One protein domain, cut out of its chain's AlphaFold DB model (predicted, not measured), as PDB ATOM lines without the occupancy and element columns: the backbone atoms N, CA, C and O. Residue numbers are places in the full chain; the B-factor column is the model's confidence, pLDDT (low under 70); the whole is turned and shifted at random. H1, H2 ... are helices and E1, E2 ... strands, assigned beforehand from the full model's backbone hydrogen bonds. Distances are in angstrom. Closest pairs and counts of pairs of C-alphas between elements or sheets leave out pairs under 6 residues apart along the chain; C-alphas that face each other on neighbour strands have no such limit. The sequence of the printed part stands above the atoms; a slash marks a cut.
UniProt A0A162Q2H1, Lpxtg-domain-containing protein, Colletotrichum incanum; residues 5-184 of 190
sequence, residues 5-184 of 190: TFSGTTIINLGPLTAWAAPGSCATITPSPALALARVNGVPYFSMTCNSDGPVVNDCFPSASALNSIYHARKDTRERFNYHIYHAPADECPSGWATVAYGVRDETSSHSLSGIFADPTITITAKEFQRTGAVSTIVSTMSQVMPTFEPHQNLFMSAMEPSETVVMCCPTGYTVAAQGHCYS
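What this domain is: This is residues 5 to 184 of the 190 residues of the protein "Lpxtg-domain-containing protein" of Colletotrichum incanum (UniProt A0A162Q2H1). A three-stranded antiparallel sheet, in the order E6, E5, E9, has the short helix H3 over one face; beside H3 stands the small parallel pair E1 and E4, with helix H2 on the far side of that pair. The hairpin of E7 and E8 makes a long arm, its turn at residues 130 to 134 at one end of the longest axis, while the small hairpin of E2 and E3 and the short helix H1 lie away from the middle and residues 172 to 184 fold back toward it. The printed part has 180 residues, with three named helices and nine named strands in the order E1 H1 E2 E3 H2 E4 E5 E6 E7 E8 H3 E9. The class is mixed, helices and strands, but 74 residues, under half, are in named elements. The whole is compact, with a radius of gyration of the C-alphas of 17.8 A and spans of 56 by 43 by 34 A.

How they stand to each other: Begin at residues 5 to 6, which pair antiparallel with residues 9 to 10 of E1, residues 9 to 13. Beside E1 find E4, residues 83 to 86, its parallel neighbour at 24 degrees; N 12 and O 84 are 2.8 A apart, within hydrogen-bond range. H1, residues 24 to 27, is apart from H2, residues 64 to 74; H2 and E4 are near each other, with 6 pairs of C-alphas within 10 A. Between those helices in the chain, E2, residues 34 to 36, and E3, residues 44 to 47, form an antiparallel hairpin, with N 35 and O 46 at 2.8 A. Next look at E5, residues 97 to 105, which bends by 59 degrees at residue 100. It is the inner strand between the edge strands E6, residues 111 to 113, and E9, residues 165 to 171. E5 and E6 are a hairpin, with N 104 and O 112 at 2.9 A; E5 and E9 are antiparallel, with N 98 and O 170 at 2.8 A. E7, residues 122 to 129, and E8, residues 135 to 142, are a further antiparallel hairpin, with N 124 and O 140 at 2.8 A; both are apart from E5 and E9. H3, residues 152 to 159, is on the sheet of E6, E5 and E9 at a height over the sheet of 9.8 A. It lies over E5, with E9 only just missed: 6 of its C-alphas fall on E5 and 2 on E9. It only just runs along the strands, at 29.7 degrees to E5 on the local plane. The closest C-alphas of H3 and E5, Met 157 and Gly 103, are 7.3 A apart. E1 and H3 are near each other, with 7 pairs of C-alphas within 10 A. In H2 and H3 every O i to N i+4 pair is within hydrogen-bond range; H1 is too short for such a pair.

Where its parts are: Find C-alpha 9 at (28.958, 40.943, -27.053), where E1 begins. H2 runs 15.6 A from C-alpha 64 to 74. E5 starts at C-alpha 97, (34.142, 48.146, -51.718), and covers 23.1 A. E7 and E8 measure 21.5 A and 21.8 A. E9 covers 20.0 A and ends at C-alpha 171, (31.519, 51.056, -50.272).

The domain as a whole: The two C-alphas farthest apart, Glu 107 and Thr 132, are 58.0 A apart. The printed part has no cut. The link from E3 to H2, with 16 residues, is long. The mean pLDDT of the printed part is 80.2; 30 residues are under 70, among them 120 to 129 and 140 to 150.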
ATOM      1  N   THR A   5      31.623  34.819 -27.997       76.94
ATOM      2  CA  THR A   5      31.105  35.883 -27.127       76.94
ATOM      3  C   THR A   5      32.241  36.472 -26.304       76.94
ATOM      4  O   THR A   5      32.884  35.756 -25.540       76.94
ATOM      5  N   PHE A   6      32.446  37.784 -26.416       68.88
ATOM      6  CA  PHE A   6      33.480  38.530 -25.697       68.88
ATOM      7  C   PHE A   6      32.849  39.707 -24.959       68.88
ATOM      8  O   PHE A   6      32.098  40.481 -25.548       68.88
ATOM      9  N   SER A   7      33.110  39.827 -23.654       71.44
ATOM     10  CA  SER A   7      32.577  40.913 -22.811       71.44
ATOM     11  C   SER A   7      31.055  41.118 -22.932       71.44
ATOM     12  O   SER A   7      30.561  42.241 -22.901       71.44
ATOM     13  N   GLY A   8      30.293  40.030 -23.105       75.69
ATOM     14  CA  GLY A   8      28.833  40.070 -23.280       75.69
ATOM     15  C   GLY A   8      28.345  40.442 -24.689       75.69
ATOM     16  O   GLY A   8      27.136  40.463 -24.912       75.69
ATOM     17  N   THR A   9      29.255  40.681 -25.638       81.81
ATOM     18  CA  THR A   9      28.958  40.943 -27.053       81.81
ATOM     19  C   THR A   9      29.193  39.690 -27.890       81.81
ATOM     20  O   THR A   9      30.251  39.066 -27.807       81.81
ATOM     21  N   THR A  10      28.211  39.308 -28.710       86.62
ATOM     22  CA  THR A  10      28.326  38.147 -29.609       86.62
ATOM     23  C   THR A  10      28.928  38.570 -30.945       86.62
ATOM     24  O   THR A  10      28.337  39.376 -31.657       86.62
ATOM     25  N   ILE A  11      30.066  38.002 -31.332       87.38
ATOM     26  CA  ILE A  11      30.690  38.220 -32.639       87.38
ATOM     27  C   ILE A  11      30.287  37.055 -33.556       87.38
ATOM     28  O   ILE A  11      30.733  35.924 -33.373       87.38
ATOM     29  N   ILE A  12      29.403  37.320 -34.517       90.88
ATOM     30  CA  ILE A  12      28.713  36.335 -35.359       90.88
ATOM     31  C   ILE A  12      29.419  36.205 -36.709       90.88
ATOM     32  O   ILE A  12      29.444  37.157 -37.491       90.88
ATOM     33  N   ASN A  13      29.930  35.009 -37.001       91.56
ATOM     34  CA  ASN A  13      30.470  34.667 -38.313       91.56
ATOM     35  C   ASN A  13      29.333  34.261 -39.266       91.56
ATOM     36  O   ASN A  13      28.625  33.289 -38.996       91.56
ATOM     37  N   LEU A  14      29.175  34.964 -40.389       92.19
ATOM     38  CA  LEU A  14      28.221  34.613 -41.454       92.19
ATOM     39  C   LEU A  14      28.798  33.685 -42.530       92.19
ATOM     40  O   LEU A  14      28.155  33.449 -43.552       92.19
ATOM     41  N   GLY A  15      29.992  33.148 -42.302       89.06
ATOM     42  CA  GLY A  15      30.705  32.304 -43.246       89.06
ATOM     43  C   GLY A  15      31.504  33.105 -44.279       89.06
ATOM     44  O   GLY A  15      31.615  34.333 -44.175       89.06
ATOM     45  N   PRO A  16      32.091  32.409 -45.265       87.25
ATOM     46  CA  PRO A  16      32.981  33.013 -46.242       87.25
ATOM     47  C   PRO A  16      32.272  34.047 -47.107       87.25
ATOM     48  O   PRO A  16      31.157  33.822 -47.579       87.25
ATOM     49  N   LEU A  17      32.976  35.137 -47.399       82.00
ATOM     50  CA  LEU A  17      32.548  36.143 -48.369       82.00
ATOM     51  C   LEU A  17      33.233  35.895 -49.713       82.00
ATOM     52  O   LEU A  17      33.967  36.731 -50.224       82.00
ATOM     53  N   THR A  18      33.044  34.701 -50.269       69.12
ATOM     54  CA  THR A  18      33.673  34.331 -51.541       69.12
ATOM     55  C   THR A  18      33.052  35.137 -52.683       69.12
ATOM     56  O   THR A  18      31.895  34.924 -53.034       69.12
ATOM     57  N   ALA A  19      33.818  36.093 -53.226       69.12
ATOM     58  CA  ALA A  19      33.518  36.893 -54.420       69.12
ATOM     59  C   ALA A  19      32.056  37.369 -54.537       69.12
ATOM     60  O   ALA A  19      31.421  37.223 -55.584       69.12
ATOM     61  N   TRP A  20      31.498  37.938 -53.462       82.56
ATOM     62  CA  TRP A  20      30.186  38.572 -53.558       82.56
ATOM     63  C   TRP A  20      30.256  39.741 -54.548       82.56
ATOM     64  O   TRP A  20      31.126  40.609 -54.452       82.56
ATOM     65  N   ALA A  21      29.318  39.761 -55.490       82.75
ATOM     66  CA  ALA A  21      29.124  40.859 -56.420       82.75
ATOM     67  C   ALA A  21      27.727  41.435 -56.212       82.75
ATOM     68  O   ALA A  21      26.741  40.695 -56.147       82.75
ATOM     69  N   ALA A  22      27.646  42.761 -56.122       83.81
ATOM     70  CA  ALA A  22      26.364  43.436 -56.036       83.81
ATOM     71  C   ALA A  22      25.527  43.138 -57.296       83.81
ATOM     72  O   ALA A  22      26.058  43.206 -58.411       83.81
ATOM     73  N   PRO A  23      24.221  42.845 -57.161       87.56
ATOM     74  CA  PRO A  23      23.318  42.780 -58.304       87.56
ATOM     75  C   PRO A  23      23.377  44.063 -59.146       87.56
ATOM     76  O   PRO A  23      23.542  45.155 -58.609       87.56
ATOM     77  N   GLY A  24      23.164  43.967 -60.463       85.19
ATOM     78  CA  GLY A  24      23.214  45.139 -61.354       85.19
ATOM     79  C   GLY A  24      22.249  46.272 -60.963       85.19
ATOM     80  O   GLY A  24      22.553  47.443 -61.174       85.19
ATOM     81  N   SER A  25      21.128  45.946 -60.308       87.31
ATOM     82  CA  SER A  25      20.175  46.920 -59.751       87.31
ATOM     83  C   SER A  25      20.781  47.839 -58.683       87.31
ATOM     84  O   SER A  25      20.262  48.927 -58.437       87.31
ATOM     85  N   CYS A  26      21.887  47.432 -58.061       87.19
ATOM     86  CA  CYS A  26      22.589  48.211 -57.049       87.19
ATOM     87  C   CYS A  26      23.375  49.389 -57.627       87.19
ATOM     88  O   CYS A  26      23.681  50.319 -56.892       87.19
ATOM     89  N   ALA A  27      23.662  49.402 -58.933       82.81
ATOM     90  CA  ALA A  27      24.344  50.529 -59.571       82.81
ATOM     91  C   ALA A  27      23.479  51.802 -59.621       82.81
ATOM     92  O   ALA A  27      24.004  52.905 -59.736       82.81
ATOM     93  N   THR A  28      22.154  51.653 -59.543       82.06
ATOM     94  CA  THR A  28      21.187  52.756 -59.666       82.06
ATOM     95  C   THR A  28      20.415  53.028 -58.380       82.06
ATOM     96  O   THR A  28      19.577  53.930 -58.346       82.06
ATOM     97  N   ILE A  29      20.640  52.243 -57.322       80.94
ATOM     98  CA  ILE A  29      19.922  52.430 -56.064       80.94
ATOM     99  C   ILE A  29      20.414  53.706 -55.379       80.94
ATOM    100  O   ILE A  29      21.611  53.913 -55.196       80.94
ATOM    101  N   THR A  30      19.484  54.573 -54.991       76.06
ATOM    102  CA  THR A  30      19.804  55.720 -54.139       76.06
ATOM    103  C   THR A  30      19.569  55.311 -52.686       76.06
ATOM    104  O   THR A  30      18.442  54.931 -52.355       76.06
ATOM    105  N   PRO A  31      20.590  55.346 -51.813       76.25
ATOM    106  CA  PRO A  31      20.403  55.072 -50.394       76.25
ATOM    107  C   PRO A  31      19.413  56.066 -49.785       76.25
ATOM    108  O   PRO A  31      19.522  57.269 -50.022       76.25
ATOM    109  N   SER A  32      18.478  55.581 -48.969       79.31
ATOM    110  CA  SER A  32      17.583  56.459 -48.209       79.31
ATOM    111  C   SER A  32      18.400  57.288 -47.215       79.31
ATOM    112  O   SER A  32      19.059  56.700 -46.350       79.31
ATOM    113  N   PRO A  33      18.382  58.630 -47.288       82.62
ATOM    114  CA  PRO A  33      19.135  59.429 -46.341       82.62
ATOM    115  C   PRO A  33      18.532  59.371 -44.939       82.62
ATOM    116  O   PRO A  33      17.329  59.195 -44.750       82.62
ATOM    117  N   ALA A  34      19.395  59.577 -43.951       82.88
ATOM    118  CA  ALA A  34      19.025  59.747 -42.557       82.88
ATOM    119  C   ALA A  34      19.566  61.086 -42.048       82.88
ATOM    120  O   ALA A  34      20.625  61.553 -42.475       82.88
ATOM    121  N   LEU A  35      18.854  61.702 -41.106       84.94
ATOM    122  CA  LEU A  35      19.366  62.862 -40.391       84.94
ATOM    123  C   LEU A  35      20.345  62.375 -39.327       84.94
ATOM    124  O   LEU A  35      19.956  61.705 -38.367       84.94
ATOM    125  N   ALA A  36      21.615  62.724 -39.500       80.00
ATOM    126  CA  ALA A  36      22.636  62.531 -38.482       80.00
ATOM    127  C   ALA A  36      22.590  63.655 -37.439       80.00
ATOM    128  O   ALA A  36      22.170  64.785 -37.722       80.00
ATOM    129  N   LEU A  37      23.070  63.367 -36.229       73.94
ATOM    130  CA  LEU A  37      23.334  64.428 -35.262       73.94
ATOM    131  C   LEU A  37      24.442  65.325 -35.810       73.94
ATOM    132  O   LEU A  37      25.549  64.865 -36.061       73.94
ATOM    133  N   ALA A  38      24.198  66.636 -35.876       69.19
ATOM    134  CA  ALA A  38      25.214  67.607 -36.300       69.19
ATOM    135  C   ALA A  38      26.486  67.607 -35.423       69.19
ATOM    136  O   ALA A  38      27.463  68.263 -35.771       69.19
ATOM    137  N   ARG A  39      26.446  66.924 -34.268       67.69
ATOM    138  CA  ARG A  39      27.559  66.784 -33.323       67.69
ATOM    139  C   ARG A  39      28.407  65.522 -33.543       67.69
ATOM    140  O   ARG A  39      29.523  65.456 -33.040       67.69
ATOM    141  N   VAL A  40      27.871  64.509 -34.228       67.44
ATOM    142  CA  VAL A  40      28.525  63.203 -34.407       67.44
ATOM    143  C   VAL A  40      28.358  62.772 -35.856       67.44
ATOM    144  O   VAL A  40      27.281  62.345 -36.272       67.44
ATOM    145  N   ASN A  41      29.435  62.893 -36.630       70.75
ATOM    146  CA  ASN A  41      29.420  62.482 -38.026       70.75
ATOM    147  C   ASN A  41      29.179  60.978 -38.148       70.75
ATOM    148  O   ASN A  41      29.629  60.183 -37.324       70.75
ATOM    149  N   GLY A  42      28.455  60.606 -39.197       72.81
ATOM    150  CA  GLY A  42      28.171  59.222 -39.526       72.81
ATOM    151  C   GLY A  42      27.101  58.557 -38.677       72.81
ATOM    152  O   GLY A  42      26.536  57.593 -39.164       72.81
ATOM    153  N   VAL A  43      26.748  59.037 -37.481       75.06
ATOM    154  CA  VAL A  43      25.706  58.399 -36.656       75.06
ATOM    155  C   VAL A  43      24.314  58.887 -37.081       75.06
ATOM    156  O   VAL A  43      23.960  60.033 -36.776       75.06
ATOM    157  N   PRO A  44      23.506  58.053 -37.768       78.12
ATOM    158  CA  PRO A  44      22.133  58.416 -38.089       78.12
ATOM    159  C   PRO A  44      21.303  58.470 -36.801       78.12
ATOM    160  O   PRO A  44      21.433  57.613 -35.930       78.12
ATOM    161  N   TYR A  45      20.442  59.480 -36.680       77.69
ATOM    162  CA  TYR A  45      19.561  59.650 -35.521       77.69
ATOM    163  C   TYR A  45      18.085  59.569 -35.900       77.69
ATOM    164  O   TYR A  45      17.306  58.936 -35.193       77.69
ATOM    165  N   PHE A  46      17.708  60.140 -37.047       81.06
ATOM    166  CA  PHE A  46      16.371  59.964 -37.609       81.06
ATOM    167  C   PHE A  46      16.446  59.342 -38.998       81.06
ATOM    168  O   PHE A  46      17.044  59.909 -39.912       81.06
ATOM    169  N   SER A  47      15.814  58.180 -39.152       80.44
ATOM    170  CA  SER A  47      15.542  57.585 -40.460       80.44
ATOM    171  C   SER A  47      14.473  58.398 -41.191       80.44
ATOM    172  O   SER A  47      13.586  58.977 -40.564       80.44
ATOM    173  N   MET A  48      14.524  58.408 -42.523       77.69
ATOM    174  CA  MET A  48      13.450  58.959 -43.355       77.69
ATOM    175  C   MET A  48      12.122  58.209 -43.175       77.69
ATOM    176  O   MET A  48      11.059  58.773 -43.423       77.69
ATOM    177  N   THR A  49      12.167  56.945 -42.742       77.50
ATOM    178  CA  THR A  49      10.976  56.118 -42.518       77.50
ATOM    179  C   THR A  49      10.918  55.605 -41.082       77.50
ATOM    180  O   THR A  49      11.944  55.284 -40.482       77.50
ATOM    181  N   CYS A  50       9.705  55.474 -40.543       77.94
ATOM    182  CA  CYS A  50       9.458  54.881 -39.223       77.94
ATOM    183  C   CYS A  50       9.268  53.352 -39.278       77.94
ATOM    184  O   CYS A  50       8.704  52.777 -38.351       77.94
ATOM    185  N   ASN A  51       9.678  52.685 -40.365       82.75
ATOM    186  CA  ASN A  51       9.450  51.252 -40.545       82.75
ATOM    187  C   ASN A  51      10.497  50.415 -39.791       82.75
ATOM    188  O   ASN A  51      11.488  49.980 -40.371       82.75
ATOM    189  N   SER A  52      10.266  50.182 -38.499       77.69
ATOM    190  CA  SER A  52      11.132  49.356 -37.643       77.69
ATOM    191  C   SER A  52      11.117  47.861 -37.977       77.69
ATOM    192  O   SER A  52      11.991  47.124 -37.521       77.69
ATOM    193  N   ASP A  53      10.127  47.406 -38.747       84.31
ATOM    194  CA  ASP A  53       9.979  46.007 -39.164       84.31
ATOM    195  C   ASP A  53      10.440  45.773 -40.612       84.31
ATOM    196  O   ASP A  53      10.376  44.653 -41.112       84.31
ATOM    197  N   GLY A  54      10.928  46.817 -41.287       83.81
ATOM    198  CA  GLY A  54      11.523  46.724 -42.616       83.81
ATOM    199  C   GLY A  54      12.987  46.272 -42.589       83.81
ATOM    200  O   GLY A  54      13.625  46.294 -41.535       83.81
ATOM    201  N   PRO A  55      13.545  45.910 -43.759       84.69
ATOM    202  CA  PRO A  55      14.952  45.549 -43.866       84.69
ATOM    203  C   PRO A  55      15.851  46.725 -43.459       84.69
ATOM    204  O   PRO A  55      15.672  47.847 -43.934       84.69
ATOM    205  N   VAL A  56      16.844  46.456 -42.609       84.19
ATOM    206  CA  VAL A  56      17.880  47.428 -42.219       84.19
ATOM    207  C   VAL A  56      18.952  47.588 -43.291       84.19
ATOM    208  O   VAL A  56      19.553  48.653 -43.410       84.19
ATOM    209  N   VAL A  57      19.170  46.544 -44.090       87.06
ATOM    210  CA  VAL A  57      20.037  46.556 -45.270       87.06
ATOM    211  C   VAL A  57      19.301  45.940 -46.456       87.06
ATOM    212  O   VAL A  57      18.509  45.013 -46.298       87.06
ATOM    213  N   ASN A  58      19.547  46.457 -47.655       87.75
ATOM    214  CA  ASN A  58      18.979  45.918 -48.892       87.75
ATOM    215  C   ASN A  58      19.906  44.857 -49.511       87.75
ATOM    216  O   ASN A  58      21.018  44.642 -49.034       87.75
ATOM    217  N   ASP A  59      19.478  44.242 -50.614       88.19
ATOM    218  CA  ASP A  59      20.233  43.188 -51.316       88.19
ATOM    219  C   ASP A  59      21.565  43.660 -51.938       88.19
ATOM    220  O   ASP A  59      22.319  42.858 -52.487       88.19
ATOM    221  N   CYS A  60      21.886  44.954 -51.836       87.50
ATOM    222  CA  CYS A  60      23.183  45.523 -52.201       87.50
ATOM    223  C   CYS A  60      24.207  45.455 -51.063       87.50
ATOM    224  O   CYS A  60      25.305  45.990 -51.195       87.50
ATOM    225  N   PHE A  61      23.855  44.813 -49.950       86.94
ATOM    226  CA  PHE A  61      24.787  44.425 -48.903       86.94
ATOM    227  C   PHE A  61      25.066  42.920 -48.961       86.94
ATOM    228  O   PHE A  61      24.130  42.124 -49.118       86.94
ATOM    229  N   PRO A  62      26.327  42.498 -48.767       87.56
ATOM    230  CA  PRO A  62      26.636  41.089 -48.596       87.56
ATOM    231  C   PRO A  62      25.815  40.476 -47.456       87.56
ATOM    232  O   PRO A  62      25.690  41.060 -46.382       87.56
ATOM    233  N   SER A  63      25.227  39.304 -47.701       90.62
ATOM    234  CA  SER A  63      24.400  38.579 -46.723       90.62
ATOM    235  C   SER A  63      23.238  39.387 -46.118       90.62
ATOM    236  O   SER A  63      22.851  39.151 -44.971       90.62
ATOM    237  N   ALA A  64      22.630  40.292 -46.898       90.94
ATOM    238  CA  ALA A  64      21.515  41.145 -46.472       90.94
ATOM    239  C   ALA A  64      20.388  40.392 -45.745       90.94
ATOM    240  O   ALA A  64      19.942  40.810 -44.678       90.94
ATOM    241  N   SER A  65      19.957  39.243 -46.276       91.69
ATOM    242  CA  SER A  65      18.910  38.418 -45.653       91.69
ATOM    243  C   SER A  65      19.289  37.955 -44.237       91.69
ATOM    244  O   SER A  65      18.493  38.097 -43.306       91.69
ATOM    245  N   ALA A  66      20.521  37.473 -44.045       93.62
ATOM    246  CA  ALA A  66      21.007  37.033 -42.738       93.62
ATOM    247  C   ALA A  66      21.153  38.210 -41.760       93.62
ATOM    248  O   ALA A  66      20.734  38.102 -40.608       93.62
ATOM    249  N   LEU A  67      21.678  39.348 -42.233       91.88
ATOM    250  CA  LEU A  67      21.788  40.590 -41.460       91.88
ATOM    251  C   LEU A  67      20.420  41.061 -40.951       91.88
ATOM    252  O   LEU A  67      20.244  41.275 -39.750       91.88
ATOM    253  N   ASN A  68      19.434  41.147 -41.847       92.94
ATOM    254  CA  ASN A  68      18.068  41.527 -41.500       92.94
ATOM    255  C   ASN A  68      17.451  40.537 -40.500       92.94
ATOM    256  O   ASN A  68      16.874  40.955 -39.497       92.94
ATOM    257  N   SER A  69      17.626  39.227 -40.707       93.88
ATOM    258  CA  SER A  69      17.121  38.208 -39.779       93.88
ATOM    259  C   SER A  69      17.725  38.338 -38.377       93.88
ATOM    260  O   SER A  69      17.005  38.221 -37.385       93.88
ATOM    261  N   ILE A  70      19.036  38.577 -38.274       93.19
ATOM    262  CA  ILE A  70      19.738  38.749 -36.995       93.19
ATOM    263  C   ILE A  70      19.253  40.003 -36.268       93.19
ATOM    264  O   ILE A  70      19.019  39.940 -35.056       93.19
ATOM    265  N   TYR A  71      19.076  41.103 -37.006       91.12
ATOM    266  CA  TYR A  71      18.529  42.350 -36.483       91.12
ATOM    267  C   TYR A  71      17.112  42.149 -35.934       91.12
ATOM    268  O   TYR A  71      16.866  42.434 -34.761       91.12
ATOM    269  N   HIS A  72      16.189  41.601 -36.732       92.81
ATOM    270  CA  HIS A  72      14.791  41.433 -36.318       92.81
ATOM    271  C   HIS A  72      14.626  40.466 -35.145       92.81
ATOM    272  O   HIS A  72      13.776  40.699 -34.290       92.81
ATOM    273  N   ALA A  73      15.472  39.437 -35.043       92.56
ATOM    274  CA  ALA A  73      15.472  38.539 -33.890       92.56
ATOM    275  C   ALA A  73      15.873  39.238 -32.576       92.56
ATOM    276  O   ALA A  73      15.527  38.757 -31.500       92.56
ATOM    277  N   ARG A  74      16.606  40.361 -32.644       91.06
ATOM    278  CA  ARG A  74      17.182  41.044 -31.471       91.06
ATOM    279  C   ARG A  74      16.582  42.411 -31.178       91.06
ATOM    280  O   ARG A  74      16.723  42.858 -30.041       91.06
ATOM    281  N   LYS A  75      15.931  43.071 -32.144       88.31
ATOM    282  CA  LYS A  75      15.516  44.488 -32.062       88.31
ATOM    283  C   LYS A  75      14.687  44.840 -30.817       88.31
ATOM    284  O   LYS A  75      14.873  45.920 -30.256       88.31
ATOM    285  N   ASP A  76      13.866  43.903 -30.341       90.00
ATOM    286  CA  ASP A  76      12.970  44.073 -29.185       90.00
ATOM    287  C   ASP A  76      13.525  43.459 -27.882       90.00
ATOM    288  O   ASP A  76      12.832  43.363 -26.870       90.00
ATOM    289  N   THR A  77      14.795  43.045 -27.883       88.88
ATOM    290  CA  THR A  77      15.463  42.401 -26.743       88.88
ATOM    291  C   THR A  77      16.533  43.305 -26.126       88.88
ATOM    292  O   THR A  77      16.935  44.326 -26.693       88.88
ATOM    293  N   ARG A  78      17.064  42.902 -24.964       84.38
ATOM    294  CA  ARG A  78      18.220  43.571 -24.338       84.38
ATOM    295  C   ARG A  78      19.515  43.418 -25.147       84.38
ATOM    296  O   ARG A  78      20.454  44.168 -24.914       84.38
ATOM    297  N   GLU A  79      19.553  42.493 -26.102       81.62
ATOM    298  CA  GLU A  79      20.733  42.163 -26.907       81.62
ATOM    299  C   GLU A  79      20.832  42.984 -28.199       81.62
ATOM    300  O   GLU A  79      21.773  42.802 -28.966       81.62
ATOM    301  N   ARG A  80      19.891  43.905 -28.457       83.31
ATOM    302  CA  ARG A  80      19.811  44.682 -29.711       83.31
ATOM    303  C   ARG A  80      21.078  45.464 -30.089       83.31
ATOM    304  O   ARG A  80      21.204  45.857 -31.242       83.31
ATOM    305  N   PHE A  81      21.988  45.683 -29.140       77.69
ATOM    306  CA  PHE A  81      23.280  46.346 -29.351       77.69
ATOM    307  C   PHE A  81      24.491  45.457 -29.029       77.69
ATOM    308  O   PHE A  81      25.621  45.887 -29.218       77.69
ATOM    309  N   ASN A  82      24.274  44.220 -28.576       83.44
ATOM    310  CA  ASN A  82      25.327  43.351 -28.045       83.44
ATOM    311  C   ASN A  82      25.743  42.288 -29.069       83.44
ATOM    312  O   ASN A  82      25.915  41.112 -28.735       83.44
ATOM    313  N   TYR A  83      25.869  42.684 -30.336       86.44
ATOM    314  CA  TYR A  83      26.382  41.797 -31.369       86.44
ATOM    315  C   TYR A  83      27.143  42.541 -32.465       86.44
ATOM    316  O   TYR A  83      26.830  43.678 -32.819       86.44
ATOM    317  N   HIS A  84      28.116  41.845 -33.041       85.88
ATOM    318  CA  HIS A  84      28.850  42.249 -34.231       85.88
ATOM    319  C   HIS A  84      28.835  41.124 -35.243       85.88
ATOM    320  O   HIS A  84      28.706  39.957 -34.887       85.88
ATOM    321  N   ILE A  85      28.934  41.483 -36.513       88.81
ATOM    322  CA  ILE A  85      28.818  40.539 -37.612       88.81
ATOM    323  C   ILE A  85      30.066  40.661 -38.468       88.81
ATOM    324  O   ILE A  85      30.536  41.767 -38.723       88.81
ATOM    325  N   TYR A  86      30.595  39.520 -38.890       88.81
ATOM    326  CA  TYR A  86      31.743  39.444 -39.777       88.81
ATOM    327  C   TYR A  86      31.630  38.237 -40.705       88.81
ATOM    328  O   TYR A  86      30.788  37.353 -40.524       88.81
ATOM    329  N   HIS A  87      32.513  38.209 -41.694       89.94
ATOM    330  CA  HIS A  87      32.665  37.101 -42.618       89.94
ATOM    331  C   HIS A  87      34.043  36.480 -42.448       89.94
ATOM    332  O   HIS A  87      35.040  37.196 -42.415       89.94
ATOM    333  N   ALA A  88      34.103  35.155 -42.349       88.44
ATOM    334  CA  ALA A  88      35.358  34.424 -42.399       88.44
ATOM    335  C   ALA A  88      35.169  33.029 -43.026       88.44
ATOM    336  O   ALA A  88      34.190  32.348 -42.699       88.44
ATOM    337  N   PRO A  89      36.123  32.565 -43.857       86.31
ATOM    338  CA  PRO A  89      37.307  33.296 -44.332       86.31
ATOM    339  C   PRO A  89      36.961  34.456 -45.288       86.31
ATOM    340  O   PRO A  89      36.036  34.348 -46.094       86.31
ATOM    341  N   ALA A  90      37.697  35.563 -45.159       79.75
ATOM    342  CA  ALA A  90      37.662  36.724 -46.045       79.75
ATOM    343  C   ALA A  90      38.995  37.480 -45.917       79.75
ATOM    344  O   ALA A  90      39.373  37.883 -44.818       79.75
ATOM    345  N   ASP A  91      39.712  37.631 -47.022       78.06
ATOM    346  CA  ASP A  91      41.029  38.269 -47.117       78.06
ATOM    347  C   ASP A  91      40.995  39.585 -47.908       78.06
ATOM    348  O   ASP A  91      41.884  40.425 -47.759       78.06
ATOM    349  N   GLU A  92      39.936  39.813 -48.684       85.75
ATOM    350  CA  GLU A  92      39.744  41.020 -49.483       85.75
ATOM    351  C   GLU A  92      38.320  41.582 -49.390       85.75
ATOM    352  O   GLU A  92      37.348  40.889 -49.077       85.75
ATOM    353  N   CYS A  93      38.197  42.883 -49.663       88.88
ATOM    354  CA  CYS A  93      36.898  43.531 -49.762       88.88
ATOM    355  C   CYS A  93      36.187  43.145 -51.068       88.88
ATOM    356  O   CYS A  93      36.841  43.044 -52.107       88.88
ATOM    357  N   PRO A  94      34.849  42.991 -51.060       87.50
ATOM    358  CA  PRO A  94      34.098  42.693 -52.275       87.50
ATOM    359  C   PRO A  94      34.248  43.762 -53.358       87.50
ATOM    360  O   PRO A  94      34.547  44.925 -53.082       87.50
ATOM    361  N   SER A  95      33.930  43.401 -54.602       85.12
ATOM    362  CA  SER A  95      33.924  44.362 -55.710       85.12
ATOM    363  C   SER A  95      33.007  45.558 -55.414       85.12
ATOM    364  O   SER A  95      31.877  45.395 -54.950       85.12
ATOM    365  N   GLY A  96      33.500  46.774 -55.669       84.00
ATOM    366  CA  GLY A  96      32.811  48.030 -55.340       84.00
ATOM    367  C   GLY A  96      33.053  48.536 -53.911       84.00
ATOM    368  O   GLY A  96      32.644  49.656 -53.587       84.00
ATOM    369  N   TRP A  97      33.760  47.772 -53.078       89.19
ATOM    370  CA  TRP A  97      34.142  48.146 -51.718       89.19
ATOM    371  C   TRP A  97      35.653  48.367 -51.623       89.19
ATOM    372  O   TRP A  97      36.438  47.714 -52.303       89.19
ATOM    373  N   ALA A  98      36.060  49.295 -50.763       91.38
ATOM    374  CA  ALA A  98      37.450  49.616 -50.484       91.38
ATOM    375  C   ALA A  98      37.829  49.177 -49.065       91.38
ATOM    376  O   ALA A  98      37.042  49.337 -48.126       91.38
ATOM    377  N   THR A  99      39.056  48.676 -48.904       91.81
ATOM    378  CA  THR A  99      39.654  48.417 -47.589       91.81
ATOM    379  C   THR A  99      39.949  49.744 -46.901       91.81
ATOM    380  O   THR A  99      40.773  50.523 -47.375       91.81
ATOM    381  N   VAL A 100      39.279  50.006 -45.779       91.06
ATOM    382  CA  VAL A 100      39.434  51.252 -45.003       91.06
ATOM    383  C   VAL A 100      40.238  51.064 -43.719       91.06
ATOM    384  O   VAL A 100      40.749  52.034 -43.163       91.06
ATOM    385  N   ALA A 101      40.355  49.827 -43.239       89.38
ATOM    386  CA  ALA A 101      41.165  49.473 -42.082       89.38
ATOM    387  C   ALA A 101      41.548  47.990 -42.143       89.38
ATOM    388  O   ALA A 101      40.827  47.182 -42.734       89.38
ATOM    389  N   TYR A 102      42.660  47.633 -41.506       89.56
ATOM    390  CA  TYR A 102      43.063  46.242 -41.313       89.56
ATOM    391  C   TYR A 102      43.733  46.049 -39.951       89.56
ATOM    392  O   TYR A 102      44.289  46.992 -39.380       89.56
ATOM    393  N   GLY A 103      43.693  44.816 -39.463       88.62
ATOM    394  CA  GLY A 103      44.442  44.358 -38.304       88.62
ATOM    395  C   GLY A 103      45.028  42.979 -38.576       88.62
ATOM    396  O   GLY A 103      44.326  42.089 -39.044       88.62
ATOM    397  N   VAL A 104      46.315  42.806 -38.293       88.75
ATOM    398  CA  VAL A 104      47.016  41.520 -38.379       88.75
ATOM    399  C   VAL A 104      47.572  41.203 -37.003       88.75
ATOM    400  O   VAL A 104      48.260  42.047 -36.418       88.75
ATOM    401  N   ARG A 105      47.286  40.004 -36.490       86.06
ATOM    402  CA  ARG A 105      47.895  39.494 -35.262       86.06
ATOM    403  C   ARG A 105      48.986  38.505 -35.634       86.06
ATOM    404  O   ARG A 105      48.699  37.429 -36.150       86.06
ATOM    405  N   ASP A 106      50.239  38.875 -35.394       81.12
ATOM    406  CA  ASP A 106      51.350  37.969 -35.665       81.12
ATOM    407  C   ASP A 106      51.486  36.869 -34.594       81.12
ATOM    408  O   ASP A 106      50.908  36.936 -33.505       81.12
ATOM    409  N   GLU A 107      52.286  35.848 -34.909       76.94
ATOM    410  CA  GLU A 107      52.588  34.711 -34.023       76.94
ATOM    411  C   GLU A 107      53.242  35.124 -32.692       76.94
ATOM    412  O   GLU A 107      53.187  34.400 -31.698       76.94
ATOM    413  N   THR A 108      53.858  36.305 -32.645       72.56
ATOM    414  CA  THR A 108      54.563  36.837 -31.471       72.56
ATOM    415  C   THR A 108      53.692  37.747 -30.602       72.56
ATOM    416  O   THR A 108      54.181  38.313 -29.626       72.56
ATOM    417  N   SER A 109      52.387  37.843 -30.898       62.28
ATOM    418  CA  SER A 109      51.413  38.740 -30.253       62.28
ATOM    419  C   SER A 109      51.621  40.235 -30.517       62.28
ATOM    420  O   SER A 109      51.061  41.068 -29.799       62.28
ATOM    421  N   SER A 110      52.381  40.593 -31.548       74.62
ATOM    422  CA  SER A 110      52.457  41.960 -32.050       74.62
ATOM    423  C   SER A 110      51.348  42.197 -33.084       74.62
ATOM    424  O   SER A 110      50.935  41.295 -33.819       74.62
ATOM    425  N   HIS A 111      50.803  43.412 -33.085       78.38
ATOM    426  CA  HIS A 111      49.706  43.790 -33.966       78.38
ATOM    427  C   HIS A 111      50.190  44.781 -35.022       78.38
ATOM    428  O   HIS A 111      50.759  45.820 -34.687       78.38
ATOM    429  N   SER A 112      49.905  44.494 -36.294       87.25
ATOM    430  CA  SER A 112      50.010  45.479 -37.374       87.25
ATOM    431  C   SER A 112      48.620  46.021 -37.673       87.25
ATOM    432  O   SER A 112      47.752  45.284 -38.140       87.25
ATOM    433  N   LEU A 113      48.397  47.295 -37.355       87.00
ATOM    434  CA  LEU A 113      47.077  47.922 -37.369       87.00
ATOM    435  C   LEU A 113      47.058  49.125 -38.308       87.00
ATOM    436  O   LEU A 113      48.047  49.850 -38.427       87.00
ATOM    437  N   SER A 114      45.906  49.375 -38.922       88.12
ATOM    438  CA  SER A 114      45.646  50.563 -39.736       88.12
ATOM    439  C   SER A 114      44.209  51.052 -39.568       88.12
ATOM    440  O   SER A 114      43.325  50.306 -39.137       88.12
ATOM    441  N   GLY A 115      43.966  52.314 -39.925       84.69
ATOM    442  CA  GLY A 115      42.653  52.948 -39.853       84.69
ATOM    443  C   GLY A 115      42.067  52.891 -38.441       84.69
ATOM    444  O   GLY A 115      42.767  53.123 -37.457       84.69
ATOM    445  N   ILE A 116      40.785  52.534 -38.347       80.38
ATOM    446  CA  ILE A 116      40.056  52.471 -37.072       80.38
ATOM    447  C   ILE A 116      40.603  51.416 -36.094       80.38
ATOM    448  O   ILE A 116      40.347  51.514 -34.899       80.38
ATOM    449  N   PHE A 117      41.368  50.423 -36.568       82.56
ATOM    450  CA  PHE A 117      42.007  49.447 -35.679       82.56
ATOM    451  C   PHE A 117      43.249  50.017 -34.980       82.56
ATOM    452  O   PHE A 117      43.542  49.611 -33.863       82.56
ATOM    453  N   ALA A 118      43.974  50.952 -35.609       81.19
ATOM    454  CA  ALA A 118      45.178  51.560 -35.030       81.19
ATOM    455  C   ALA A 118      44.859  52.695 -34.050       81.19
ATOM    456  O   ALA A 118      45.590  52.904 -33.083       81.19
ATOM    457  N   ASP A 119      43.777  53.427 -34.310       74.00
ATOM    458  CA  ASP A 119      43.319  54.529 -33.477       74.00
ATOM    459  C   ASP A 119      41.810  54.390 -33.220       74.00
ATOM    460  O   ASP A 119      40.996  54.786 -34.059       74.00
ATOM    461  N   PRO A 120      41.408  53.823 -32.066       64.75
ATOM    462  CA  PRO A 120      40.006  53.661 -31.722       64.75
ATOM    463  C   PRO A 120      39.340  54.964 -31.251       64.75
ATOM    464  O   PRO A 120      38.229  54.909 -30.717       64.75
ATOM    465  N   THR A 121      39.997  56.123 -31.361       66.88
ATOM    466  CA  THR A 121      39.445  57.361 -30.816       66.88
ATOM    467  C   THR A 121      38.207  57.828 -31.576       66.88
ATOM    468  O   THR A 121      38.169  57.971 -32.798       66.88
ATOM    469  N   ILE A 122      37.155  58.128 -30.818       65.69
ATOM    470  CA  ILE A 122      35.961  58.773 -31.348       65.69
ATOM    471  C   ILE A 122      36.168  60.276 -31.236       65.69
ATOM    472  O   ILE A 122      36.204  60.835 -30.137       65.69
ATOM    473  N   THR A 123      36.281  60.939 -32.384       67.19
ATOM    474  CA  THR A 123      36.308  62.401 -32.447       67.19
ATOM    475  C   THR A 123      34.887  62.934 -32.599       67.19
ATOM    476  O   THR A 123      34.246  62.784 -33.640       67.19
ATOM    477  N   ILE A 124      34.384  63.575 -31.549       67.94
ATOM    478  CA  ILE A 124      33.086  64.250 -31.535       67.94
ATOM    479  C   ILE A 124      33.316  65.713 -31.894       67.94
ATOM    480  O   ILE A 124      34.062  66.413 -31.214       67.94
ATOM    481  N   THR A 125      32.660  66.189 -32.951       67.00
ATOM    482  CA  THR A 125      32.684  67.606 -33.340       67.00
ATOM    483  C   THR A 125      31.325  68.213 -33.039       67.00
ATOM    484  O   THR A 125      30.419  68.186 -33.866       67.00
ATOM    485  N   ALA A 126      31.155  68.749 -31.836       65.31
ATOM    486  CA  ALA A 126      29.912  69.368 -31.414       65.31
ATOM    487  C   ALA A 126      29.861  70.843 -31.823       65.31
ATOM    488  O   ALA A 126      30.727  71.631 -31.455       65.31
ATOM    489  N   LYS A 127      28.788  71.246 -32.508       69.31
ATOM    490  CA  LYS A 127      28.416  72.662 -32.598       69.31
ATOM    491  C   LYS A 127      27.673  73.053 -31.327       69.31
ATOM    492  O   LYS A 127      26.579  72.549 -31.059       69.31
ATOM    493  N   GLU A 128      28.284  73.899 -30.515       68.12
ATOM    494  CA  GLU A 128      27.659  74.479 -29.336       68.12
ATOM    495  C   GLU A 128      26.977  75.793 -29.724       68.12
ATOM    496  O   GLU A 128      27.589  76.699 -30.284       68.12
ATOM    497  N   PHE A 129      25.674  75.865 -29.450       68.62
ATOM    498  CA  PHE A 129      24.877  77.070 -29.632       68.62
ATOM    499  C   PHE A 129      24.857  77.827 -28.311       68.62
ATOM    500  O   PHE A 129      24.225  77.392 -27.346       68.62
ATOM    501  N   GLN A 130      25.555  78.953 -28.263       70.50
ATOM    502  CA  GLN A 130      25.517  79.834 -27.107       70.50
ATOM    503  C   GLN A 130      24.201  80.622 -27.095       70.50
ATOM    504  O   GLN A 130      23.628  80.920 -28.145       70.50
ATOM    505  N   ARG A 131      23.722  81.020 -25.904       72.81
ATOM    506  CA  ARG A 131      22.506  81.856 -25.762       72.81
ATOM    507  C   ARG A 131      22.593  83.188 -26.520       72.81
ATOM    508  O   ARG A 131      21.569  83.800 -26.786       72.81
ATOM    509  N   THR A 132      23.804  83.620 -26.863       78.44
ATOM    510  CA  THR A 132      24.111  84.813 -27.663       78.44
ATOM    511  C   THR A 132      23.875  84.622 -29.166       78.44
ATOM    512  O   THR A 132      24.050  85.568 -29.925       78.44
ATOM    513  N   GLY A 133      23.514  83.414 -29.616       69.69
ATOM    514  CA  GLY A 133      23.404  83.064 -31.035       69.69
ATOM    515  C   GLY A 133      24.741  82.698 -31.692       69.69
ATOM    516  O   GLY A 133      24.756  82.306 -32.856       69.69
ATOM    517  N   ALA A 134      25.858  82.782 -30.960       72.25
ATOM    518  CA  ALA A 134      27.158  82.336 -31.445       72.25
ATOM    519  C   ALA A 134      27.214  80.803 -31.545       72.25
ATOM    520  O   ALA A 134      26.721  80.090 -30.665       72.25
ATOM    521  N   VAL A 135      27.837  80.306 -32.616       74.00
ATOM    522  CA  VAL A 135      28.088  78.877 -32.828       74.00
ATOM    523  C   VAL A 135      29.580  78.617 -32.657       74.00
ATOM    524  O   VAL A 135      30.377  79.010 -33.506       74.00
ATOM    525  N   SER A 136      29.961  77.953 -31.569       73.00
ATOM    526  CA  SER A 136      31.321  77.453 -31.353       73.00
ATOM    527  C   SER A 136      31.421  75.998 -31.809       73.00
ATOM    528  O   SER A 136      30.459  75.233 -31.738       73.00
ATOM    529  N   THR A 137      32.594  75.601 -32.307       73.19
ATOM    530  CA  THR A 137      32.890  74.194 -32.607       73.19
ATOM    531  C   THR A 137      33.756  73.643 -31.486       73.19
ATOM    532  O   THR A 137      34.860  74.131 -31.267       73.19
ATOM    533  N   ILE A 138      33.248  72.640 -30.779       70.62
ATOM    534  CA  ILE A 138      33.978  71.890 -29.763       70.62
ATOM    535  C   ILE A 138      34.381  70.561 -30.382       70.62
ATOM    536  O   ILE A 138      33.526  69.801 -30.838       70.62
ATOM    537  N   VAL A 139      35.678  70.279 -30.378       72.50
ATOM    538  CA  VAL A 139      36.208  68.967 -30.739       72.50
ATOM    539  C   VAL A 139      36.583  68.253 -29.448       72.50
ATOM    540  O   VAL A 139      37.339  68.781 -28.635       72.50
ATOM    541  N   SER A 140      36.020  67.070 -29.233       69.12
ATOM    542  CA  SER A 140      36.347  66.211 -28.099       69.12
ATOM    543  C   SER A 140      36.767  64.848 -28.616       69.12
ATOM    544  O   SER A 140      36.008  64.186 -29.321       69.12
ATOM    545  N   THR A 141      37.976  64.435 -28.257       68.44
ATOM    546  CA  THR A 141      38.498  63.105 -28.564       68.44
ATOM    547  C   THR A 141      38.254  62.214 -27.359       68.44
ATOM    548  O   THR A 141      38.702  62.521 -26.255       68.44
ATOM    549  N   MET A 142      37.518  61.126 -27.556       64.81
ATOM    550  CA  MET A 142      37.235  60.148 -26.511       64.81
ATOM    551  C   MET A 142      37.862  58.807 -26.887       64.81
ATOM    552  O   MET A 142      37.607  58.285 -27.968       64.81
ATOM    553  N   SER A 143      38.662  58.239 -25.987       55.44
ATOM    554  CA  SER A 143      39.246  56.895 -26.125       55.44
ATOM    555  C   SER A 143      38.456  55.811 -25.376       55.44
ATOM    556  O   SER A 143      38.760  54.632 -25.508       55.44
ATOM    557  N   GLN A 144      37.435  56.198 -24.597       52.28
ATOM    558  CA  GLN A 144      36.571  55.314 -23.802       52.28
ATOM    559  C   GLN A 144      35.168  55.927 -23.749       52.28
ATOM    560  O   GLN A 144      34.860  56.729 -22.869       52.28
ATOM    561  N   VAL A 145      34.346  55.674 -24.769       48.50
ATOM    562  CA  VAL A 145      33.172  56.534 -24.993       48.50
ATOM    563  C   VAL A 145      32.031  56.245 -24.035       48.50
ATOM    564  O   VAL A 145      31.383  57.199 -23.630       48.50
ATOM    565  N   MET A 146      31.823  55.007 -23.584       46.25
ATOM    566  CA  MET A 146      30.912  54.696 -22.476       46.25
ATOM    567  C   MET A 146      31.268  53.334 -21.860       46.25
ATOM    568  O   MET A 146      31.626  52.429 -22.606       46.25
ATOM    569  N   PRO A 147      31.076  53.115 -20.544       48.69
ATOM    570  CA  PRO A 147      31.218  51.786 -19.924       48.69
ATOM    571  C   PRO A 147      30.225  50.738 -20.472       48.69
ATOM    572  O   PRO A 147      30.294  49.571 -20.102       48.69
ATOM    573  N   THR A 148      29.288  51.145 -21.333       51.34
ATOM    574  CA  THR A 148      28.296  50.294 -22.005       51.34
ATOM    575  C   THR A 148      28.624  49.986 -23.468       51.34
ATOM    576  O   THR A 148      27.855  49.269 -24.102       51.34
ATOM    577  N   PHE A 149      29.714  50.528 -24.024       57.47
ATOM    578  CA  PHE A 149      30.079  50.350 -25.430       57.47
ATOM    579  C   PHE A 149      31.576  50.066 -25.555       57.47
ATOM    580  O   PHE A 149      32.396  50.972 -25.409       57.47
ATOM    581  N   GLU A 150      31.919  48.812 -25.844       67.25
ATOM    582  CA  GLU A 150      33.265  48.454 -26.281       67.25
ATOM    583  C   GLU A 150      33.361  48.727 -27.791       67.25
ATOM    584  O   GLU A 150      32.543  48.197 -28.548       67.25
ATOM    585  N   PRO A 151      34.305  49.561 -28.257       70.12
ATOM    586  CA  PRO A 151      34.455  49.814 -29.679       70.12
ATOM    587  C   PRO A 151      34.720  48.524 -30.464       70.12
ATOM    588  O   PRO A 151      35.492  47.664 -30.035       70.12
ATOM    589  N   HIS A 152      34.104  48.413 -31.643       71.62
ATOM    590  CA  HIS A 152      34.128  47.212 -32.485       71.62
ATOM    591  C   HIS A 152      35.557  46.693 -32.704       71.62
ATOM    592  O   HIS A 152      35.828  45.502 -32.579       71.62
ATOM    593  N   GLN A 153      36.486  47.606 -32.976       74.44
ATOM    594  CA  GLN A 153      37.901  47.338 -33.178       74.44
ATOM    595  C   GLN A 153      38.552  46.632 -31.987       74.44
ATOM    596  O   GLN A 153      39.262  45.654 -32.191       74.44
ATOM    597  N   ASN A 154      38.267  47.045 -30.752       76.31
ATOM    598  CA  ASN A 154      38.860  46.435 -29.565       76.31
ATOM    599  C   ASN A 154      38.345  45.008 -29.367       76.31
ATOM    600  O   ASN A 154      39.115  44.126 -28.989       76.31
ATOM    601  N   LEU A 155      37.062  44.769 -29.662       79.69
ATOM    602  CA  LEU A 155      36.474  43.431 -29.609       79.69
ATOM    603  C   LEU A 155      37.127  42.499 -30.625       79.69
ATOM    604  O   LEU A 155      37.532  41.403 -30.250       79.69
ATOM    605  N   PHE A 156      37.286  42.938 -31.876       80.94
ATOM    606  CA  PHE A 156      37.969  42.134 -32.891       80.94
ATOM    607  C   PHE A 156      39.436  41.897 -32.533       80.94
ATOM    608  O   PHE A 156      39.868  40.750 -32.541       80.94
ATOM    609  N   MET A 157      40.178  42.928 -32.119       79.50
ATOM    610  CA  MET A 157      41.586  42.758 -31.744       79.50
ATOM    611  C   MET A 157      41.777  41.829 -30.539       79.50
ATOM    612  O   MET A 157      42.753  41.089 -30.484       79.50
ATOM    613  N   SER A 158      40.841  41.842 -29.586       79.81
ATOM    614  CA  SER A 158      40.878  40.947 -28.420       79.81
ATOM    615  C   SER A 158      40.484  39.510 -28.765       79.81
ATOM    616  O   SER A 158      40.913  38.579 -28.085       79.81
ATOM    617  N   ALA A 159      39.644  39.334 -29.785       82.12
ATOM    618  CA  ALA A 159      39.124  38.041 -30.208       82.12
ATOM    619  C   ALA A 159      40.054  37.296 -31.176       82.12
ATOM    620  O   ALA A 159      39.997  36.070 -31.231       82.12
ATOM    621  N   MET A 160      40.890  38.023 -31.925       83.19
ATOM    622  CA  MET A 160      41.787  37.446 -32.925       83.19
ATOM    623  C   MET A 160      42.793  36.486 -32.296       83.19
ATOM    624  O   MET A 160      43.476  36.849 -31.344       83.19
ATOM    625  N   GLU A 161      42.945  35.296 -32.864       85.88
ATOM    626  CA  GLU A 161      44.010  34.339 -32.548       85.88
ATOM    627  C   GLU A 161      45.322  34.689 -33.289       85.88
ATOM    628  O   GLU A 161      45.316  35.515 -34.208       85.88
ATOM    629  N   PRO A 162      46.483  34.132 -32.885       85.75
ATOM    630  CA  PRO A 162      47.719  34.287 -33.651       85.75
ATOM    631  C   PRO A 162      47.531  33.871 -35.116       85.75
ATOM    632  O   PRO A 162      46.817  32.913 -35.407       85.75
ATOM    633  N   SER A 163      48.160  34.607 -36.034       85.00
ATOM    634  CA  SER A 163      48.022  34.449 -37.490       85.00
ATOM    635  C   SER A 163      46.644  34.777 -38.077       85.00
ATOM    636  O   SER A 163      46.422  34.576 -39.274       85.00
ATOM    637  N   GLU A 164      45.721  35.343 -37.296       87.69
ATOM    638  CA  GLU A 164      44.478  35.874 -37.847       87.69
ATOM    639  C   GLU A 164      44.651  37.291 -38.410       87.69
ATOM    640  O   GLU A 164      45.488  38.091 -37.979       87.69
ATOM    641  N   THR A 165      43.821  37.605 -39.402       88.44
ATOM    642  CA  THR A 165      43.723  38.925 -40.029       88.44
ATOM    643  C   THR A 165      42.262  39.352 -40.071       88.44
ATOM    644  O   THR A 165      41.370  38.531 -40.287       88.44
ATOM    645  N   VAL A 166      42.024  40.645 -39.880       88.06
ATOM    646  CA  VAL A 166      40.721  41.282 -40.039       88.06
ATOM    647  C   VAL A 166      40.847  42.457 -40.998       88.06
ATOM    648  O   VAL A 166      41.802  43.234 -40.939       88.06
ATOM    649  N   VAL A 167      39.865  42.603 -41.879       89.94
ATOM    650  CA  VAL A 167      39.734  43.750 -42.780       89.94
ATOM    651  C   VAL A 167      38.381  44.405 -42.570       89.94
ATOM    652  O   VAL A 167      37.380  43.737 -42.315       89.94
ATOM    653  N   MET A 168      38.349  45.730 -42.677       89.50
ATOM    654  CA  MET A 168      37.115  46.497 -42.697       89.50
ATOM    655  C   MET A 168      36.926  47.113 -44.076       89.50
ATOM    656  O   MET A 168      37.816  47.786 -44.602       89.50
ATOM    657  N   CYS A 169      35.731  46.914 -44.621       90.38
ATOM    658  CA  CYS A 169      35.362  47.349 -45.955       90.38
ATOM    659  C   CYS A 169      34.259  48.401 -45.881       90.38
ATOM    660  O   CYS A 169      33.271  48.216 -45.171       90.38
ATOM    661  N   CYS A 170      34.392  49.465 -46.671       90.50
ATOM    662  CA  CYS A 170      33.306  50.406 -46.943       90.50
ATOM    663  C   CYS A 170      33.019  50.460 -48.443       90.50
ATOM    664  O   CYS A 170      33.948  50.275 -49.233       90.50
ATOM    665  N   PRO A 171      31.778  50.758 -48.871       88.50
ATOM    666  CA  PRO A 171      31.519  51.056 -50.272       88.50
ATOM    667  C   PRO A 171      32.439  52.188 -50.747       88.50
ATOM    668  O   PRO A 171      32.750  53.113 -49.991       88.50
ATOM    669  N   THR A 172      32.897  52.117 -51.992       87.88
ATOM    670  CA  THR A 172      33.825  53.120 -52.534       87.88
ATOM    671  C   THR A 172      33.216  54.526 -52.433       87.88
ATOM    672  O   THR A 172      32.075  54.742 -52.833       87.88
ATOM    673  N   GLY A 173      33.972  55.483 -51.884       86.81
ATOM    674  CA  GLY A 173      33.517  56.865 -51.659       86.81
ATOM    675  C   GLY A 173      32.845  57.119 -50.303       86.81
ATOM    676  O   GLY A 173      32.487  58.260 -50.014       86.81
ATOM    677  N   TYR A 174      32.698  56.092 -49.463       89.25
ATOM    678  CA  TYR A 174      32.204  56.231 -48.094       89.25
ATOM    679  C   TYR A 174      33.358  56.361 -47.102       89.25
ATOM    680  O   TYR A 174      34.442  55.810 -47.288       89.25
ATOM    681  N   THR A 175      33.082  57.050 -46.001       87.31
ATOM    682  CA  THR A 175      33.996  57.227 -44.875       87.31
ATOM    683  C   THR A 175      33.587  56.308 -43.733       87.31
ATOM    684  O   THR A 175      32.400  56.164 -43.437       87.31
ATOM    685  N   VAL A 176      34.565  55.713 -43.054       84.25
ATOM    686  CA  VAL A 176      34.324  54.968 -41.815       84.25
ATOM    687  C   VAL A 176      34.038  55.926 -40.653       84.25
ATOM    688  O   VAL A 176      34.776  56.881 -40.410       84.25
ATOM    689  N   ALA A 177      32.942  55.691 -39.940       78.44
ATOM    690  CA  ALA A 177      32.639  56.329 -38.668       78.44
ATOM    691  C   ALA A 177      33.325  55.575 -37.525       78.44
ATOM    692  O   ALA A 177      33.550  54.369 -37.601       78.44
ATOM    693  N   ALA A 178      33.596  56.271 -36.423       69.81
ATOM    694  CA  ALA A 178      34.316  55.702 -35.285       69.81
ATOM    695  C   ALA A 178      33.556  54.571 -34.553       69.81
ATOM    696  O   ALA A 178      34.126  53.884 -33.711       69.81
ATOM    697  N   GLN A 179      32.273  54.365 -34.867       70.25
ATOM    698  CA  GLN A 179      31.474  53.232 -34.394       70.25
ATOM    699  C   GLN A 179      31.538  52.014 -35.337       70.25
ATOM    700  O   GLN A 179      30.820  51.050 -35.116       70.25
ATOM    701  N   GLY A 180      32.373  52.027 -36.381       74.81
ATOM    702  CA  GLY A 180      32.589  50.861 -37.244       74.81
ATOM    703  C   GLY A 180      31.580  50.691 -38.386       74.81
ATOM    704  O   GLY A 180      31.551  49.639 -39.018       74.81
ATOM    705  N   HIS A 181      30.776  51.706 -38.701       79.69
ATOM    706  CA  HIS A 181      29.910  51.728 -39.889       79.69
ATOM    707  C   HIS A 181      30.366  52.780 -40.906       79.69
ATOM    708  O   HIS A 181      31.111  53.701 -40.582       79.69
ATOM    709  N   CYS A 182      29.912  52.658 -42.152       86.69
ATOM    710  CA  CYS A 182      30.306  53.536 -43.254       86.69
ATOM    711  C   CYS A 182      29.222  54.587 -43.539       86.69
ATOM    712  O   CYS A 182      28.031  54.275 -43.490       86.69
ATOM    713  N   TYR A 183      29.610  55.817 -43.880       86.19
ATOM    714  CA  TYR A 183      28.680  56.895 -44.227       86.19
ATOM    715  C   TYR A 183      29.222  57.818 -45.326       86.19
ATOM    716  O   TYR A 183      30.426  57.921 -45.544       86.19
ATOM    717  N   SER A 184      28.311  58.541 -45.974       87.31
ATOM    718  CA  SER A 184      28.603  59.654 -46.878       87.31
ATOM    719  C   SER A 184      27.646  60.806 -46.571       87.31
ATOM    720  O   SER A 184      26.459  60.576 -46.334       87.31
TER     721      SER A 184